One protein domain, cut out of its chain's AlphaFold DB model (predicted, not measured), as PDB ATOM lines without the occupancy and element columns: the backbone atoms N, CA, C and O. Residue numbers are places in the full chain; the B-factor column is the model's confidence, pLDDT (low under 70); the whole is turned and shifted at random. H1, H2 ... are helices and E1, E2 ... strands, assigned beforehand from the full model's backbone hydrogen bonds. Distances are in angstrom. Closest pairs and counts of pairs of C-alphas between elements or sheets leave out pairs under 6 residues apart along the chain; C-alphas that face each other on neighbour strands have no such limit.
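Overview. This is residues 17 to 133 of the 242 residues of an uncharacterized protein of Vibrio splendidus (UniProt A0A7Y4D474). A twisted sheet of four strands forms the core of an elongated model, with H4 crossing one face and H2 on the other. The long helix H1 packs on E2 with its residues 28 to 36 and reaches past the sheet to H3, which follows directly from E4; H1 and H3 lie toward one end of the long axis, H2 and the E3 to E4 turn toward the other. The printed part has 117 residues, with four named helices and four named strands in the order H1 H2 E1 E2 E3 E4 H3 H4. The sheet runs E1, E2, E3, E4, antiparallel throughout, and the class is mixed, helices and strands. The whole is compact, with a radius of gyration of the C-alphas of 14.4 A and spans of 46 by 27 by 23 A.

Along the chain. Begin with the sheet: E1 is residues 64 to 66, E2 residues 72 to 80 over 22.2 A, and E3 residues 85 to 94 over 24.9 A. Find C-alpha 97 at (101.261, 109.613, 92.055); from there E4, the longest strand, runs 30.6 A to residue 108. E3 bends by 60 degrees at residue 91, and E4 by 53 degrees at residue 105. H1 starts at C-alpha 18, at (118.169, 105.651, 130.803), and runs 27.5 A to residue 36. H2 is residues 46 to 56 over 15.5 A, H3 residues 109 to 118, and H4 residues 124 to 133, ending at C-alpha 133, (106.771, 115.034, 112.296).

Arrangement. The strands E1 to E4 form a meander, each the antiparallel neighbour of the one before, linked by three hairpins. Look for N 65 and O 75 at 2.9 A between E1 and E2, N 76 and O 89 at 2.8 A between E2 and E3, and N 90 and O 101 at 2.8 A between E3 and E4. There are three layers, helices on both faces of the sheet: H3 and H4 on one, H2 on the other. H4 runs across the strands, over E2 at a height of 6.4 A over the sheet; the C-alphas of Val 77 and Ala 129, the closest of E2 and H4, are 6.0 A apart. H2 runs slantwise, at 39 degrees to E2 on the local plane. H1 only just stands up from the sheet, rising 43 degrees; its closest C-alphas to E2 are Cys 32 and Leu 78, 5.2 A. With residues 18 to 25 alone H1 touches H3, at a steep tilt of 54 degrees, opposite ways; Ser 21 and Glu 113 have the closest C-alphas, 5.2 A. H2 and H4 are apart. In H1, H2, H3 and H4 every O i to N i+4 pair is within hydrogen-bond range.

Size, cuts and confidence. The two C-alphas farthest apart, those of Asp 17 and Gly 45, are 46.2 A apart. The printed part has no cut and no long link. Mean pLDDT of the printed part is 88.3; residues 43 to 44 are under 70.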
ATOM      1  N   ASP A  17     113.908 105.772 133.283       88.75
ATOM      2  CA  ASP A  17     115.357 105.836 133.399       88.75
ATOM      3  C   ASP A  17     116.045 105.666 132.031       88.75
ATOM      4  O   ASP A  17     115.428 105.396 130.992       88.75
ATOM      5  N   GLN A  18     117.370 105.820 132.019       90.50
ATOM      6  CA  GLN A  18     118.169 105.651 130.803       90.50
ATOM      7  C   GLN A  18     118.091 104.213 130.254       90.50
ATOM      8  O   GLN A  18     118.163 103.997 129.045       90.50
ATOM      9  N   LYS A  19     117.935 103.205 131.120       91.00
ATOM     10  CA  LYS A  19     117.842 101.804 130.694       91.00
ATOM     11  C   LYS A  19     116.560 101.565 129.900       91.00
ATOM     12  O   LYS A  19     116.586 100.881 128.872       91.00
ATOM     13  N   TYR A  20     115.454 102.153 130.343       91.56
ATOM     14  CA  TYR A  20     114.187 102.127 129.637       91.56
ATOM     15  C   TYR A  20     114.286 102.853 128.298       91.56
ATOM     16  O   TYR A  20     113.878 102.274 127.292       91.56
ATOM     17  N   SER A  21     114.852 104.067 128.244       91.44
ATOM     18  CA  SER A  21     114.939 104.828 126.985       91.44
ATOM     19  C   SER A  21     115.729 104.070 125.912       91.44
ATOM     20  O   SER A  21     115.261 103.940 124.779       91.44
ATOM     21  N   VAL A  22     116.851 103.448 126.286       93.44
ATOM     22  CA  VAL A  22     117.649 102.574 125.411       93.44
ATOM     23  C   VAL A  22     116.843 101.356 124.953       93.44
ATOM     24  O   VAL A  22     116.864 101.010 123.769       93.44
ATOM     25  N   LYS A  23     116.119 100.690 125.865       93.69
ATOM     26  CA  LYS A  23     115.302  99.510 125.536       93.69
ATOM     27  C   LYS A  23     114.163  99.868 124.578       93.69
ATOM     28  O   LYS A  23     113.974  99.174 123.582       93.69
ATOM     29  N   ALA A  24     113.442 100.950 124.859       92.75
ATOM     30  CA  ALA A  24     112.360 101.456 124.025       92.75
ATOM     31  C   ALA A  24     112.870 101.856 122.635       92.75
ATOM     32  O   ALA A  24     112.290 101.450 121.633       92.75
ATOM     33  N   ARG A  25     114.002 102.566 122.563       94.94
ATOM     34  CA  ARG A  25     114.647 102.929 121.297       94.94
ATOM     35  C   ARG A  25     115.043 101.694 120.489       94.94
ATOM     36  O   ARG A  25     114.701 101.627 119.316       94.94
ATOM     37  N   LYS A  26     115.711 100.698 121.087       95.06
ATOM     38  CA  LYS A  26     116.079  99.441 120.394       95.06
ATOM     39  C   LYS A  26     114.862  98.679 119.877       95.06
ATOM     40  O   LYS A  26     114.910  98.104 118.794       95.06
ATOM     41  N   PHE A  27     113.784  98.665 120.656       93.00
ATOM     42  CA  PHE A  27     112.523  98.076 120.233       93.00
ATOM     43  C   PHE A  27     111.949  98.819 119.013       93.00
ATOM     44  O   PHE A  27     111.629  98.178 118.016       93.00
ATOM     45  N   LEU A  28     111.914 100.158 119.049       93.75
ATOM     46  CA  LEU A  28     111.483 100.969 117.908       93.75
ATOM     47  C   LEU A  28     112.334 100.735 116.657       93.75
ATOM     48  O   LEU A  28     111.771 100.666 115.575       93.75
ATOM     49  N   GLN A  29     113.659 100.594 116.782       94.50
ATOM     50  CA  GLN A  29     114.543 100.323 115.635       94.50
ATOM     51  C   GLN A  29     114.097  99.076 114.868       94.50
ATOM     52  O   GLN A  29     113.854  99.146 113.667       94.50
ATOM     53  N   ARG A  30     113.933  97.956 115.584       92.31
ATOM     54  CA  ARG A  30     113.488  96.684 114.994       92.31
ATOM     55  C   ARG A  30     112.107  96.825 114.364       92.31
ATOM     56  O   ARG A  30     111.899  96.419 113.227       92.31
ATOM     57  N   GLU A  31     111.188  97.456 115.088       91.19
ATOM     58  CA  GLU A  31     109.824  97.660 114.617       91.19
ATOM     59  C   GLU A  31     109.769  98.522 113.346       91.19
ATOM     60  O   GLU A  31     109.022  98.193 112.431       91.19
ATOM     61  N   CYS A  32     110.565  99.591 113.240       92.25
ATOM     62  CA  CYS A  32     110.597 100.448 112.050       92.25
ATOM     63  C   CYS A  32     111.069  99.676 110.805       92.25
ATOM     64  O   CYS A  32     110.469  99.807 109.739       92.25
ATOM     65  N   VAL A  33     112.091  98.824 110.953       89.62
ATOM     66  CA  VAL A  33     112.597  97.960 109.870       89.62
ATOM     67  C   VAL A  33     111.542  96.932 109.443       89.62
ATOM     68  O   VAL A  33     111.329  96.695 108.253       89.62
ATOM     69  N   GLU A  34     110.835  96.329 110.400       86.94
ATOM     70  CA  GLU A  34     109.778  95.354 110.114       86.94
ATOM     71  C   GLU A  34     108.522  95.992 109.508       86.94
ATOM     72  O   GLU A  34     107.887  95.404 108.632       86.94
ATOM     73  N   ASN A  35     108.151  97.188 109.962       83.44
ATOM     74  CA  ASN A  35     106.936  97.874 109.539       83.44
ATOM     75  C   ASN A  35     106.970  98.266 108.065       83.44
ATOM     76  O   ASN A  35     105.942  98.155 107.402       83.44
ATOM     77  N   LEU A  36     108.136  98.631 107.524       78.94
ATOM     78  CA  LEU A  36     108.299  98.895 106.091       78.94
ATOM     79  C   LEU A  36     107.832  97.719 105.225       78.94
ATOM     80  O   LEU A  36     107.125  97.920 104.241       78.94
ATOM     81  N   LYS A  37     108.137  96.484 105.641       80.00
ATOM     82  CA  LYS A  37     107.728  95.263 104.926       80.00
ATOM     83  C   LYS A  37     106.215  95.043 104.938       80.00
ATOM     84  O   LYS A  37     105.707  94.270 104.136       80.00
ATOM     85  N   LYS A  38     105.485  95.678 105.860       75.56
ATOM     86  CA  LYS A  38     104.026  95.536 105.999       75.56
ATOM     87  C   LYS A  38     103.264  96.540 105.138       75.56
ATOM     88  O   LYS A  38     102.085  96.322 104.857       75.56
ATOM     89  N   ILE A  39     103.910  97.619 104.696       78.56
ATOM     90  CA  ILE A  39     103.251  98.701 103.966       78.56
ATOM     91  C   ILE A  39     103.056  98.288 102.506       78.56
ATOM     92  O   ILE A  39     103.951  98.401 101.677       78.56
ATOM     93  N   HIS A  40     101.842  97.841 102.192       76.56
ATOM     94  CA  HIS A  40     101.404  97.555 100.830       76.56
ATOM     95  C   HIS A  40     100.222  98.455 100.494       76.56
ATOM     96  O   HIS A  40      99.074  98.129 100.804       76.56
ATOM     97  N   ILE A  41     100.494  99.600  99.872       71.94
ATOM     98  CA  ILE A  41      99.442 100.543  99.496       71.94
ATOM     99  C   ILE A  41      99.184 100.406  98.003       71.94
ATOM    100  O   ILE A  41     100.060 100.664  97.184       71.94
ATOM    101  N   LYS A  42      97.974  99.966  97.647       70.81
ATOM    102  CA  LYS A  42      97.558  99.854  96.247       70.81
ATOM    103  C   LYS A  42      96.921 101.160  95.806       70.81
ATOM    104  O   LYS A  42      96.039 101.674  96.501       70.81
ATOM    105  N   GLU A  43      97.311 101.641  94.632       66.38
ATOM    106  CA  GLU A  43      96.696 102.813  94.024       66.38
ATOM    107  C   GLU A  43      95.222 102.514  93.708       66.38
ATOM    108  O   GLU A  43      94.869 101.693  92.864       66.38
ATOM    109  N   LYS A  44      94.343 103.121  94.505       63.97
ATOM    110  CA  LYS A  44      92.883 103.074  94.394       63.97
ATOM    111  C   LYS A  44      92.373 104.496  94.630       63.97
ATOM    112  O   LYS A  44      93.083 105.307  95.224       63.97
ATOM    113  N   GLY A  45      91.149 104.806  94.195       75.50
ATOM    114  CA  GLY A  45      90.545 106.135  94.384       75.50
ATOM    115  C   GLY A  45      90.688 106.683  95.816       75.50
ATOM    116  O   GLY A  45      90.749 105.918  96.783       75.50
ATOM    117  N   GLU A  46      90.727 108.011  95.960       79.38
ATOM    118  CA  GLU A  46      91.185 108.714  97.175       79.38
ATOM    119  C   GLU A  46      90.525 108.233  98.478       79.38
ATOM    120  O   GLU A  46      91.206 107.986  99.473       79.38
ATOM    121  N   LYS A  47      89.205 108.020  98.474       83.94
ATOM    122  CA  LYS A  47      88.464 107.535  99.651       83.94
ATOM    123  C   LYS A  47      88.975 106.177 100.151       83.94
ATOM    124  O   LYS A  47      89.089 105.954 101.356       83.94
ATOM    125  N   ASN A  48      89.300 105.268  99.232       83.12
ATOM    126  CA  ASN A  48      89.823 103.945  99.566       83.12
ATOM    127  C   ASN A  48      91.274 104.014 100.038       83.12
ATOM    128  O   ASN A  48      91.671 103.219 100.887       83.12
ATOM    129  N   LEU A  49      92.052 104.957  99.504       80.88
ATOM    130  CA  LEU A  49      93.412 105.217  99.951       80.88
ATOM    131  C   LEU A  49      93.426 105.740 101.392       80.88
ATOM    132  O   LEU A  49      94.064 105.129 102.244       80.88
ATOM    133  N   ARG A  50      92.645 106.786 101.696       86.19
ATOM    134  CA  ARG A  50      92.498 107.315 103.065       86.19
ATOM    135  C   ARG A  50      92.099 106.217 104.049       86.19
ATOM    136  O   ARG A  50      92.694 106.094 105.114       86.19
ATOM    137  N   LYS A  51      91.153 105.350 103.665       88.44
ATOM    138  CA  LYS A  51      90.747 104.196 104.481       88.44
ATOM    139  C   LYS A  51      91.885 103.190 104.692       88.44
ATOM    140  O   LYS A  51      92.078 102.742 105.816       88.44
ATOM    141  N   GLN A  52      92.641 102.842 103.647       86.94
ATOM    142  CA  GLN A  52      93.795 101.938 103.764       86.94
ATOM    143  C   GLN A  52      94.859 102.509 104.704       86.94
ATOM    144  O   GLN A  52      95.287 101.814 105.619       86.94
ATOM    145  N   VAL A  53      95.236 103.777 104.522       88.31
ATOM    146  CA  VAL A  53      96.260 104.420 105.354       88.31
ATOM    147  C   VAL A  53      95.782 104.555 106.797       88.31
ATOM    148  O   VAL A  53      96.516 104.212 107.714       88.31
ATOM    149  N   LYS A  54      94.523 104.944 107.026       90.31
ATOM    150  CA  LYS A  54      93.930 104.970 108.370       90.31
ATOM    151  C   LYS A  54      93.972 103.596 109.050       90.31
ATOM    152  O   LYS A  54      94.295 103.518 110.233       90.31
ATOM    153  N   ASN A  55      93.692 102.523 108.307       89.50
ATOM    154  CA  ASN A  55      93.734 101.156 108.828       89.50
ATOM    155  C   ASN A  55      95.151 100.716 109.226       89.50
ATOM    156  O   ASN A  55      95.275  99.972 110.194       89.50
ATOM    157  N   LEU A  56      96.205 101.200 108.551       88.25
ATOM    158  CA  LEU A  56      97.596 100.909 108.939       88.25
ATOM    159  C   LEU A  56      97.893 101.339 110.383       88.25
ATOM    160  O   LEU A  56      98.694 100.706 111.054       88.25
ATOM    161  N   PHE A  57      97.243 102.398 110.873       89.88
ATOM    162  CA  PHE A  57      97.500 102.955 112.204       89.88
ATOM    163  C   PHE A  57      96.454 102.558 113.257       89.88
ATOM    164  O   PHE A  57      96.564 102.961 114.416       89.88
ATOM    165  N   GLN A  58      95.427 101.790 112.880       87.38
ATOM    166  CA  GLN A  58      94.280 101.500 113.747       87.38
ATOM    167  C   GLN A  58      94.655 100.639 114.964       87.38
ATOM    168  O   GLN A  58      94.148 100.869 116.064       87.38
ATOM    169  N   ASP A  59      95.555  99.674 114.781       84.75
ATOM    170  CA  ASP A  59      96.008  98.748 115.825       84.75
ATOM    171  C   ASP A  59      97.095  99.342 116.746       84.75
ATOM    172  O   ASP A  59      97.451  98.738 117.758       84.75
ATOM    173  N   LYS A  60      97.599 100.545 116.424       81.31
ATOM    174  CA  LYS A  60      98.670 101.259 117.143       81.31
ATOM    175  C   LYS A  60      99.991 100.476 117.232       81.31
ATOM    176  O   LYS A  60     100.807 100.759 118.116       81.31
ATOM    177  N   THR A  61     100.210  99.509 116.340       83.44
ATOM    178  CA  THR A  61     101.473  98.757 116.253       83.44
ATOM    179  C   THR A  61     102.495  99.467 115.371       83.44
ATOM    180  O   THR A  61     103.697  99.310 115.566       83.44
ATOM    181  N   MET A  62     102.026 100.302 114.443       86.88
ATOM    182  CA  MET A  62     102.883 101.120 113.598       86.88
ATOM    183  C   MET A  62     103.500 102.280 114.385       86.88
ATOM    184  O   MET A  62     102.806 103.050 115.054       86.88
ATOM    185  N   SER A  63     104.813 102.454 114.247       91.69
ATOM    186  CA  SER A  63     105.507 103.683 114.636       91.69
ATOM    187  C   SER A  63     105.179 104.785 113.627       91.69
ATOM    188  O   SER A  63     105.884 104.974 112.643       91.69
ATOM    189  N   GLY A  64     104.048 105.458 113.829       93.06
ATOM    190  CA  GLY A  64     103.505 106.453 112.910       93.06
ATOM    191  C   GLY A  64     102.072 106.839 113.266       93.06
ATOM    192  O   GLY A  64     101.532 106.388 114.279       93.06
ATOM    193  N   PHE A  65     101.451 107.682 112.446       93.69
ATOM    194  CA  PHE A  65     100.056 108.084 112.609       93.69
ATOM    195  C   PHE A  65      99.419 108.546 111.292       93.69
ATOM    196  O   PHE A  65     100.096 108.953 110.348       93.69
ATOM    197  N   TYR A  66      98.087 108.482 111.250       93.31
ATOM    198  CA  TYR A  66      97.280 108.992 110.145       93.31
ATOM    199  C   TYR A  66      97.250 110.524 110.166       93.31
ATOM    200  O   TYR A  66      97.039 111.117 111.223       93.31
ATOM    201  N   ILE A  67      97.413 111.138 108.998       90.94
ATOM    202  CA  ILE A  67      97.315 112.584 108.788       90.94
ATOM    203  C   ILE A  67      96.170 112.799 107.805       90.94
ATOM    204  O   ILE A  67      96.171 112.210 106.728       90.94
ATOM    205  N   ASP A  68      95.177 113.607 108.171       85.81
ATOM    206  CA  ASP A  68      94.016 113.863 107.308       85.81
ATOM    207  C   ASP A  68      94.157 115.170 106.526       85.81
ATOM    208  O   ASP A  68      93.243 115.988 106.475       85.81
ATOM    209  N   GLU A  69      95.324 115.388 105.922       84.62
ATOM    210  CA  GLU A  69      95.618 116.616 105.186       84.62
ATOM    211  C   GLU A  69      95.462 116.414 103.670       84.62
ATOM    212  O   GLU A  69      95.212 115.313 103.152       84.62
ATOM    213  N   LYS A  70      95.536 117.518 102.920       78.88
ATOM    214  CA  LYS A  70      95.503 117.482 101.457       78.88
ATOM    215  C   LYS A  70      96.825 116.894 100.964       78.88
ATOM    216  O   LYS A  70      97.883 117.420 101.272       78.88
ATOM    217  N   ASN A  71      96.751 115.809 100.193       81.69
ATOM    218  CA  ASN A  71      97.896 115.085  99.622       81.69
ATOM    219  C   ASN A  71      98.852 114.403 100.620       81.69
ATOM    220  O   ASN A  71      99.752 113.711 100.161       81.69
ATOM    221  N   ILE A  72      98.650 114.509 101.936       88.62
ATOM    222  CA  ILE A  72      99.427 113.790 102.959       88.62
ATOM    223  C   ILE A  72      98.454 112.951 103.778       88.62
ATOM    224  O   ILE A  72      97.539 113.486 104.396       88.62
ATOM    225  N   TYR A  73      98.645 111.634 103.762       90.00
ATOM    226  CA  TYR A  73      97.702 110.672 104.341       90.00
ATOM    227  C   TYR A  73      98.199 110.064 105.653       90.00
ATOM    228  O   TYR A  73      97.429 109.521 106.444       90.00
ATOM    229  N   GLY A  74      99.504 110.087 105.891       91.75
ATOM    230  CA  GLY A  74     100.078 109.520 107.096       91.75
ATOM    231  C   GLY A  74     101.578 109.701 107.149       91.75
ATOM    232  O   GLY A  74     102.234 109.906 106.129       91.75
ATOM    233  N   MET A  75     102.099 109.594 108.359       93.44
ATOM    234  CA  MET A  75     103.521 109.643 108.644       93.44
ATOM    235  C   MET A  75     103.929 108.347 109.336       93.44
ATOM    236  O   MET A  75     103.235 107.854 110.225       93.44
ATOM    237  N   ILE A  76     105.055 107.793 108.910       93.69
ATOM    238  CA  ILE A  76     105.714 106.641 109.517       93.69
ATOM    239  C   ILE A  76     107.124 107.039 109.942       93.69
ATOM    240  O   ILE A  76     107.756 107.908 109.343       93.69
ATOM    241  N   VAL A  77     107.630 106.378 110.972       94.94
ATOM    242  CA  VAL A  77     109.029 106.467 111.372       94.94
ATOM    243  C   VAL A  77     109.793 105.349 110.677       94.94
ATOM    244  O   VAL A  77     109.407 104.182 110.749       94.94
ATOM    245  N   LEU A  78     110.882 105.716 110.012       94.19
ATOM    246  CA  LEU A  78     111.839 104.790 109.425       94.19
ATOM    247  C   LEU A  78     113.086 104.699 110.296       94.19
ATOM    248  O   LEU A  78     113.403 105.624 111.048       94.19
ATOM    249  N   PHE A  79     113.808 103.592 110.161       94.88
ATOM    250  CA  PHE A  79     115.136 103.433 110.734       94.88
ATOM    251  C   PHE A  79     116.099 102.950 109.649       94.88
ATOM    252  O   PHE A  79     115.883 101.900 109.052       94.88
ATOM    253  N   ASP A  80     117.140 103.736 109.403       91.56
ATOM    254  CA  ASP A  80     118.239 103.396 108.511       91.56
ATOM    255  C   ASP A  80     119.319 102.661 109.311       91.56
ATOM    256  O   ASP A  80     120.007 103.245 110.157       91.56
ATOM    257  N   GLU A  81     119.447 101.362 109.043       90.06
ATOM    258  CA  GLU A  81     120.408 100.484 109.709       90.06
ATOM    259  C   GLU A  81     121.860 100.810 109.342       90.06
ATOM    260  O   GLU A  81     122.748 100.591 110.164       90.06
ATOM    261  N   SER A  82     122.110 101.380 108.156       90.00
ATOM    262  CA  SER A  82     123.466 101.702 107.693       90.00
ATOM    263  C   SER A  82     124.049 102.896 108.444       90.00
ATOM    264  O   SER A  82     125.197 102.873 108.887       90.00
ATOM    265  N   SER A  83     123.235 103.935 108.643       90.62
ATOM    266  CA  SER A  83     123.663 105.172 109.292       90.62
ATOM    267  C   SER A  83     123.265 105.257 110.769       90.62
ATOM    268  O   SER A  83     123.644 106.226 111.439       90.62
ATOM    269  N   LEU A  84     122.531 104.253 111.269       94.38
ATOM    270  CA  LEU A  84     121.958 104.151 112.613       94.38
ATOM    271  C   LEU A  84     121.137 105.390 112.997       94.38
ATOM    272  O   LEU A  84     121.330 105.977 114.067       94.38
ATOM    273  N   LYS A  85     120.218 105.807 112.122       95.75
ATOM    274  CA  LYS A  85     119.384 107.000 112.328       95.75
ATOM    275  C   LYS A  85     117.917 106.725 112.038       95.75
ATOM    276  O   LYS A  85     117.576 105.909 111.192       95.75
ATOM    277  N   PHE A  86     117.051 107.440 112.743       96.44
ATOM    278  CA  PHE A  86     115.628 107.478 112.444       96.44
ATOM    279  C   PHE A  86     115.316 108.567 111.420       96.44
ATOM    280  O   PHE A  86     116.050 109.548 111.301       96.44
ATOM    281  N   ALA A  87     114.201 108.419 110.721       94.12
ATOM    282  CA  ALA A  87     113.676 109.420 109.806       94.12
ATOM    283  C   ALA A  87     112.150 109.424 109.828       94.12
ATOM    284  O   ALA A  87     111.526 108.451 110.253       94.12
ATOM    285  N   GLY A  88     111.550 110.520 109.373       93.50
ATOM    286  CA  GLY A  88     110.128 110.543 109.060       93.50
ATOM    287  C   GLY A  88     109.913 110.254 107.586       93.50
ATOM    288  O   GLY A  88     110.581 110.853 106.754       93.50
ATOM    289  N   ALA A  89     108.964 109.385 107.264       92.00
ATOM    290  CA  ALA A  89     108.498 109.209 105.901       92.00
ATOM    291  C   ALA A  89     106.991 109.421 105.809       92.00
ATOM    292  O   ALA A  89     106.235 109.133 106.737       92.00
ATOM    293  N   TYR A  90     106.564 109.949 104.676       91.31
ATOM    294  CA  TYR A  90     105.222 110.439 104.445       91.31
ATOM    295  C   TYR A  90     104.575 109.637 103.338       91.31
ATOM    296  O   TYR A  90     105.094 109.553 102.229       91.31
ATOM    297  N   ILE A  91     103.412 109.069 103.635       89.44
ATOM    298  CA  ILE A  91     102.535 108.508 102.617       89.44
ATOM    299  C   ILE A  91     101.788 109.693 102.020       89.44
ATOM    300  O   ILE A  91     100.857 110.222 102.636       89.44
ATOM    301  N   ALA A  92     102.220 110.129 100.845       87.19
ATOM    302  CA  ALA A  92     101.746 111.353 100.224       87.19
ATOM    303  C   ALA A  92     101.509 111.164  98.724       87.19
ATOM    304  O   ALA A  92     102.055 110.264  98.088       87.19
ATOM    305  N   ARG A  93     100.670 112.020  98.147       81.81
ATOM    306  CA  ARG A  93     100.494 112.119  96.701       81.81
ATOM    307  C   ARG A  93     101.343 113.271  96.184       81.81
ATOM    308  O   ARG A  93     101.053 114.428  96.475       81.81
ATOM    309  N   VAL A  94     102.349 112.947  95.383       74.19
ATOM    310  CA  VAL A  94     103.237 113.920  94.742       74.19
ATOM    311  C   VAL A  94     103.008 113.821  93.239       74.19
ATOM    312  O   VAL A  94     103.072 112.735  92.671       74.19
ATOM    313  N   ASN A  95     102.662 114.938  92.596       72.06
ATOM    314  CA  ASN A  95     102.370 114.998  91.156       72.06
ATOM    315  C   ASN A  95     101.329 113.965  90.681       72.06
ATOM    316  O   ASN A  95     101.456 113.366  89.618       72.06
ATOM    317  N   GLY A  96     100.290 113.727  91.488       71.12
ATOM    318  CA  GLY A  96      99.223 112.773  91.166       71.12
ATOM    319  C   GLY A  96      99.537 111.317  91.522       71.12
ATOM    320  O   GLY A  96      98.599 110.544  91.705       71.12
ATOM    321  N   VAL A  97     100.809 110.972  91.736       75.69
ATOM    322  CA  VAL A  97     101.261 109.613  92.055       75.69
ATOM    323  C   VAL A  97     101.347 109.427  93.565       75.69
ATOM    324  O   VAL A  97     101.871 110.273  94.293       75.69
ATOM    325  N   LEU A  98     100.811 108.313  94.058       78.12
ATOM    326  CA  LEU A  98     101.007 107.921  95.449       78.12
ATOM    327  C   LEU A  98     102.449 107.455  95.664       78.12
ATOM    328  O   LEU A  98     102.931 106.558  94.980       78.12
ATOM    329  N   SER A  99     103.133 108.034  96.641       79.31
ATOM    330  CA  SER A  99     104.516 107.694  96.957       79.31
ATOM    331  C   SER A  99     104.768 107.752  98.458       79.31
ATOM    332  O   SER A  99     104.029 108.383  99.218       79.31
ATOM    333  N   ILE A 100     105.819 107.058  98.890       85.25
ATOM    334  CA  ILE A 100     106.384 107.230 100.225       85.25
ATOM    335  C   ILE A 100     107.570 108.171 100.067       85.25
ATOM    336  O   ILE A 100     108.553 107.819  99.419       85.25
ATOM    337  N   TYR A 101     107.452 109.371 100.622       85.00
ATOM    338  CA  TYR A 101     108.512 110.368 100.615       85.00
ATOM    339  C   TYR A 101     109.290 110.301 101.929       85.00
ATOM    340  O   TYR A 101     108.701 110.437 102.999       85.00
ATOM    341  N   ASP A 102     110.599 110.099 101.855       86.56
ATOM    342  CA  ASP A 102     111.486 110.049 103.014       86.56
ATOM    343  C   ASP A 102     112.112 111.429 103.286       86.56
ATOM    344  O   ASP A 102     112.607 112.083 102.375       86.56
ATOM    345  N   SER A 103     112.081 111.886 104.538       88.12
ATOM    346  CA  SER A 103     112.585 113.202 104.948       88.12
ATOM    347  C   SER A 103     114.109 113.266 104.945       88.12
ATOM    348  O   SER A 103     114.762 112.497 105.647       88.12
ATOM    349  N   ASN A 104     114.685 114.309 104.348       87.69
ATOM    350  CA  ASN A 104     116.132 114.558 104.394       87.69
ATOM    351  C   ASN A 104     116.676 114.917 105.793       87.69
ATOM    352  O   ASN A 104     117.890 114.979 105.996       87.69
ATOM    353  N   ILE A 105     115.805 115.134 106.783       91.31
ATOM    354  CA  ILE A 105     116.202 115.269 108.190       91.31
ATOM    355  C   ILE A 105     116.213 113.895 108.867       91.31
ATOM    356  O   ILE A 105     115.194 113.199 108.922       91.31
ATOM    357  N   ARG A 106     117.364 113.541 109.439       94.44
ATOM    358  CA  ARG A 106     117.609 112.313 110.199       94.44
ATOM    359  C   ARG A 106     117.722 112.598 111.690       94.44
ATOM    360  O   ARG A 106     118.151 113.667 112.103       94.44
ATOM    361  N   PHE A 107     117.415 111.610 112.516       96.31
ATOM    362  CA  PHE A 107     117.478 111.690 113.971       96.31
ATOM    363  C   PHE A 107     118.469 110.662 114.488       96.31
ATOM    364  O   PHE A 107     118.318 109.463 114.249       96.31
ATOM    365  N   SER A 108     119.496 111.116 115.203       95.25
ATOM    366  CA  SER A 108     120.412 110.193 115.869       95.25
ATOM    367  C   SER A 108     119.675 109.324 116.894       95.25
ATOM    368  O   SER A 108     118.682 109.727 117.500       95.25
ATOM    369  N   VAL A 109     120.189 108.120 117.146       95.69
ATOM    370  CA  VAL A 109     119.675 107.271 118.237       95.69
ATOM    371  C   VAL A 109     119.686 107.990 119.585       95.69
ATOM    372  O   VAL A 109     118.769 107.811 120.382       95.69
ATOM    373  N   HIS A 110     120.683 108.844 119.811       92.81
ATOM    374  CA  HIS A 110     120.835 109.606 121.042       92.81
ATOM    375  C   HIS A 110     119.763 110.684 121.199       92.81
ATOM    376  O   HIS A 110     119.235 110.843 122.298       92.81
ATOM    377  N   SER A 111     119.391 111.391 120.129       94.38
ATOM    378  CA  SER A 111     118.322 112.392 120.211       94.38
ATOM    379  C   SER A 111     116.971 111.750 120.529       94.38
ATOM    380  O   SER A 111     116.233 112.274 121.362       94.38
ATOM    381  N   VAL A 112     116.691 110.566 119.974       96.56
ATOM    382  CA  VAL A 112     115.484 109.786 120.297       96.56
ATOM    383  C   VAL A 112     115.499 109.274 121.742       96.56
ATOM    384  O   VAL A 112     114.495 109.379 122.443       96.56
ATOM    385  N   GLU A 113     116.628 108.762 122.236       95.12
ATOM    386  CA  GLU A 113     116.756 108.350 123.644       95.12
ATOM    387  C   GLU A 113     116.548 109.517 124.609       95.12
ATOM    388  O   GLU A 113     115.835 109.376 125.605       95.12
ATOM    389  N   ARG A 114     117.151 110.674 124.305       93.94
ATOM    390  CA  ARG A 114     116.978 111.904 125.084       93.94
ATOM    391  C   ARG A 114     115.526 112.351 125.066       93.94
ATOM    392  O   ARG A 114     115.003 112.655 126.126       93.94
ATOM    393  N   LEU A 115     114.862 112.320 123.917       95.75
ATOM    394  CA  LEU A 115     113.446 112.648 123.797       95.75
ATOM    395  C   LEU A 115     112.568 111.758 124.696       95.75
ATOM    396  O   LEU A 115     111.776 112.283 125.479       95.75
ATOM    397  N   ILE A 116     112.742 110.429 124.639       94.75
ATOM    398  CA  ILE A 116     111.987 109.478 125.478       94.75
ATOM    399  C   ILE A 116     112.218 109.762 126.963       94.75
ATOM    400  O   ILE A 116     111.261 109.824 127.735       94.75
ATOM    401  N   LEU A 117     113.489 109.912 127.352       93.56
ATOM    402  CA  LEU A 117     113.884 110.125 128.739       93.56
ATOM    403  C   LEU A 117     113.369 111.468 129.264       93.56
ATOM    404  O   LEU A 117     112.803 111.533 130.346       93.56
ATOM    405  N   ARG A 118     113.573 112.551 128.516       92.06
ATOM    406  CA  ARG A 118     113.266 113.903 128.983       92.06
ATOM    407  C   ARG A 118     111.769 114.180 129.034       92.06
ATOM    408  O   ARG A 118     111.306 114.761 130.007       92.06
ATOM    409  N   LEU A 119     111.010 113.706 128.044       92.94
ATOM    410  CA  LEU A 119     109.550 113.854 128.027       92.94
ATOM    411  C   LEU A 119     108.811 112.705 128.723       92.94
ATOM    412  O   LEU A 119     107.587 112.639 128.645       92.94
ATOM    413  N   GLN A 120     109.535 111.790 129.381       92.62
ATOM    414  CA  GLN A 120     108.957 110.682 130.149       92.62
ATOM    415  C   GLN A 120     107.893 109.911 129.336       92.62
ATOM    416  O   GLN A 120     106.793 109.600 129.802       92.62
ATOM    417  N   MET A 121     108.218 109.610 128.071       90.19
ATOM    418  CA  MET A 121     107.260 109.075 127.101       90.19
ATOM    419  C   MET A 121     106.820 107.645 127.436       90.19
ATOM    420  O   MET A 121     107.501 106.673 127.111       90.19
ATOM    421  N   LYS A 122     105.603 107.501 127.972       84.44
ATOM    422  CA  LYS A 122     104.972 106.191 128.236       84.44
ATOM    423  C   LYS A 122     104.540 105.457 126.954       84.44
ATOM    424  O   LYS A 122     104.382 104.239 126.960       84.44
ATOM    425  N   LYS A 123     104.345 106.182 125.842       86.25
ATOM    426  CA  LYS A 123     103.986 105.635 124.514       86.25
ATOM    427  C   LYS A 123     104.973 106.108 123.432       86.25
ATOM    428  O   LYS A 123     104.612 106.963 122.620       86.25
ATOM    429  N   PRO A 124     106.200 105.556 123.396       89.00
ATOM    430  CA  PRO A 124     107.265 106.058 122.528       89.00
ATOM    431  C   PRO A 124     106.912 106.067 121.037       89.00
ATOM    432  O   PRO A 124     107.239 107.034 120.370       89.00
ATOM    433  N   ARG A 125     106.183 105.066 120.520       91.19
ATOM    434  CA  ARG A 125     105.811 104.981 119.090       91.19
ATOM    435  C   ARG A 125     105.167 106.263 118.562       91.19
ATOM    436  O   ARG A 125     105.690 106.906 117.659       91.19
ATOM    437  N   LEU A 126     104.039 106.642 119.165       91.25
ATOM    438  CA  LEU A 126     103.278 107.817 118.751       91.25
ATOM    439  C   LEU A 126     103.998 109.111 119.135       91.25
ATOM    440  O   LEU A 126     104.018 110.049 118.347       91.25
ATOM    441  N   GLY A 127     104.593 109.161 120.333       92.00
ATOM    442  CA  GLY A 127     105.298 110.351 120.812       92.00
ATOM    443  C   GLY A 127     106.489 110.721 119.927       92.00
ATOM    444  O   GLY A 127     106.632 111.877 119.545       92.00
ATOM    445  N   ILE A 128     107.296 109.733 119.538       94.81
ATOM    446  CA  ILE A 128     108.438 109.918 118.638       94.81
ATOM    447  C   ILE A 128     107.959 110.259 117.232       94.81
ATOM    448  O   ILE A 128     108.508 111.172 116.629       94.81
ATOM    449  N   ALA A 129     106.916 109.594 116.724       94.56
ATOM    450  CA  ALA A 129     106.355 109.924 115.416       94.56
ATOM    451  C   ALA A 129     105.869 111.383 115.352       94.56
ATOM    452  O   ALA A 129     106.250 112.109 114.435       94.56
ATOM    453  N   LYS A 130     105.107 111.848 116.354       93.25
ATOM    454  CA  LYS A 130     104.678 113.254 116.469       93.25
ATOM    455  C   LYS A 130     105.872 114.210 116.543       93.25
ATOM    456  O   LYS A 130     105.878 115.238 115.871       93.25
ATOM    457  N   ALA A 131     106.895 113.861 117.319       94.12
ATOM    458  CA  ALA A 131     108.067 114.709 117.482       94.12
ATOM    459  C   ALA A 131     108.910 114.797 116.199       94.12
ATOM    460  O   ALA A 131     109.277 115.892 115.782       94.12
ATOM    461  N   ILE A 132     109.139 113.677 115.508       95.06
ATOM    462  CA  ILE A 132     109.801 113.658 114.195       95.06
ATOM    463  C   ILE A 132     108.981 114.454 113.177       95.06
ATOM    464  O   ILE A 132     109.534 115.264 112.431       95.06
ATOM    465  N   HIS A 133     107.660 114.270 113.163       92.38
ATOM    466  CA  HIS A 133     106.771 115.034 112.296       92.38
ATOM    467  C   HIS A 133     106.873 116.541 112.557       92.38
ATOM    468  O   HIS A 133     106.980 117.306 111.607       92.38
TER     469      HIS A 133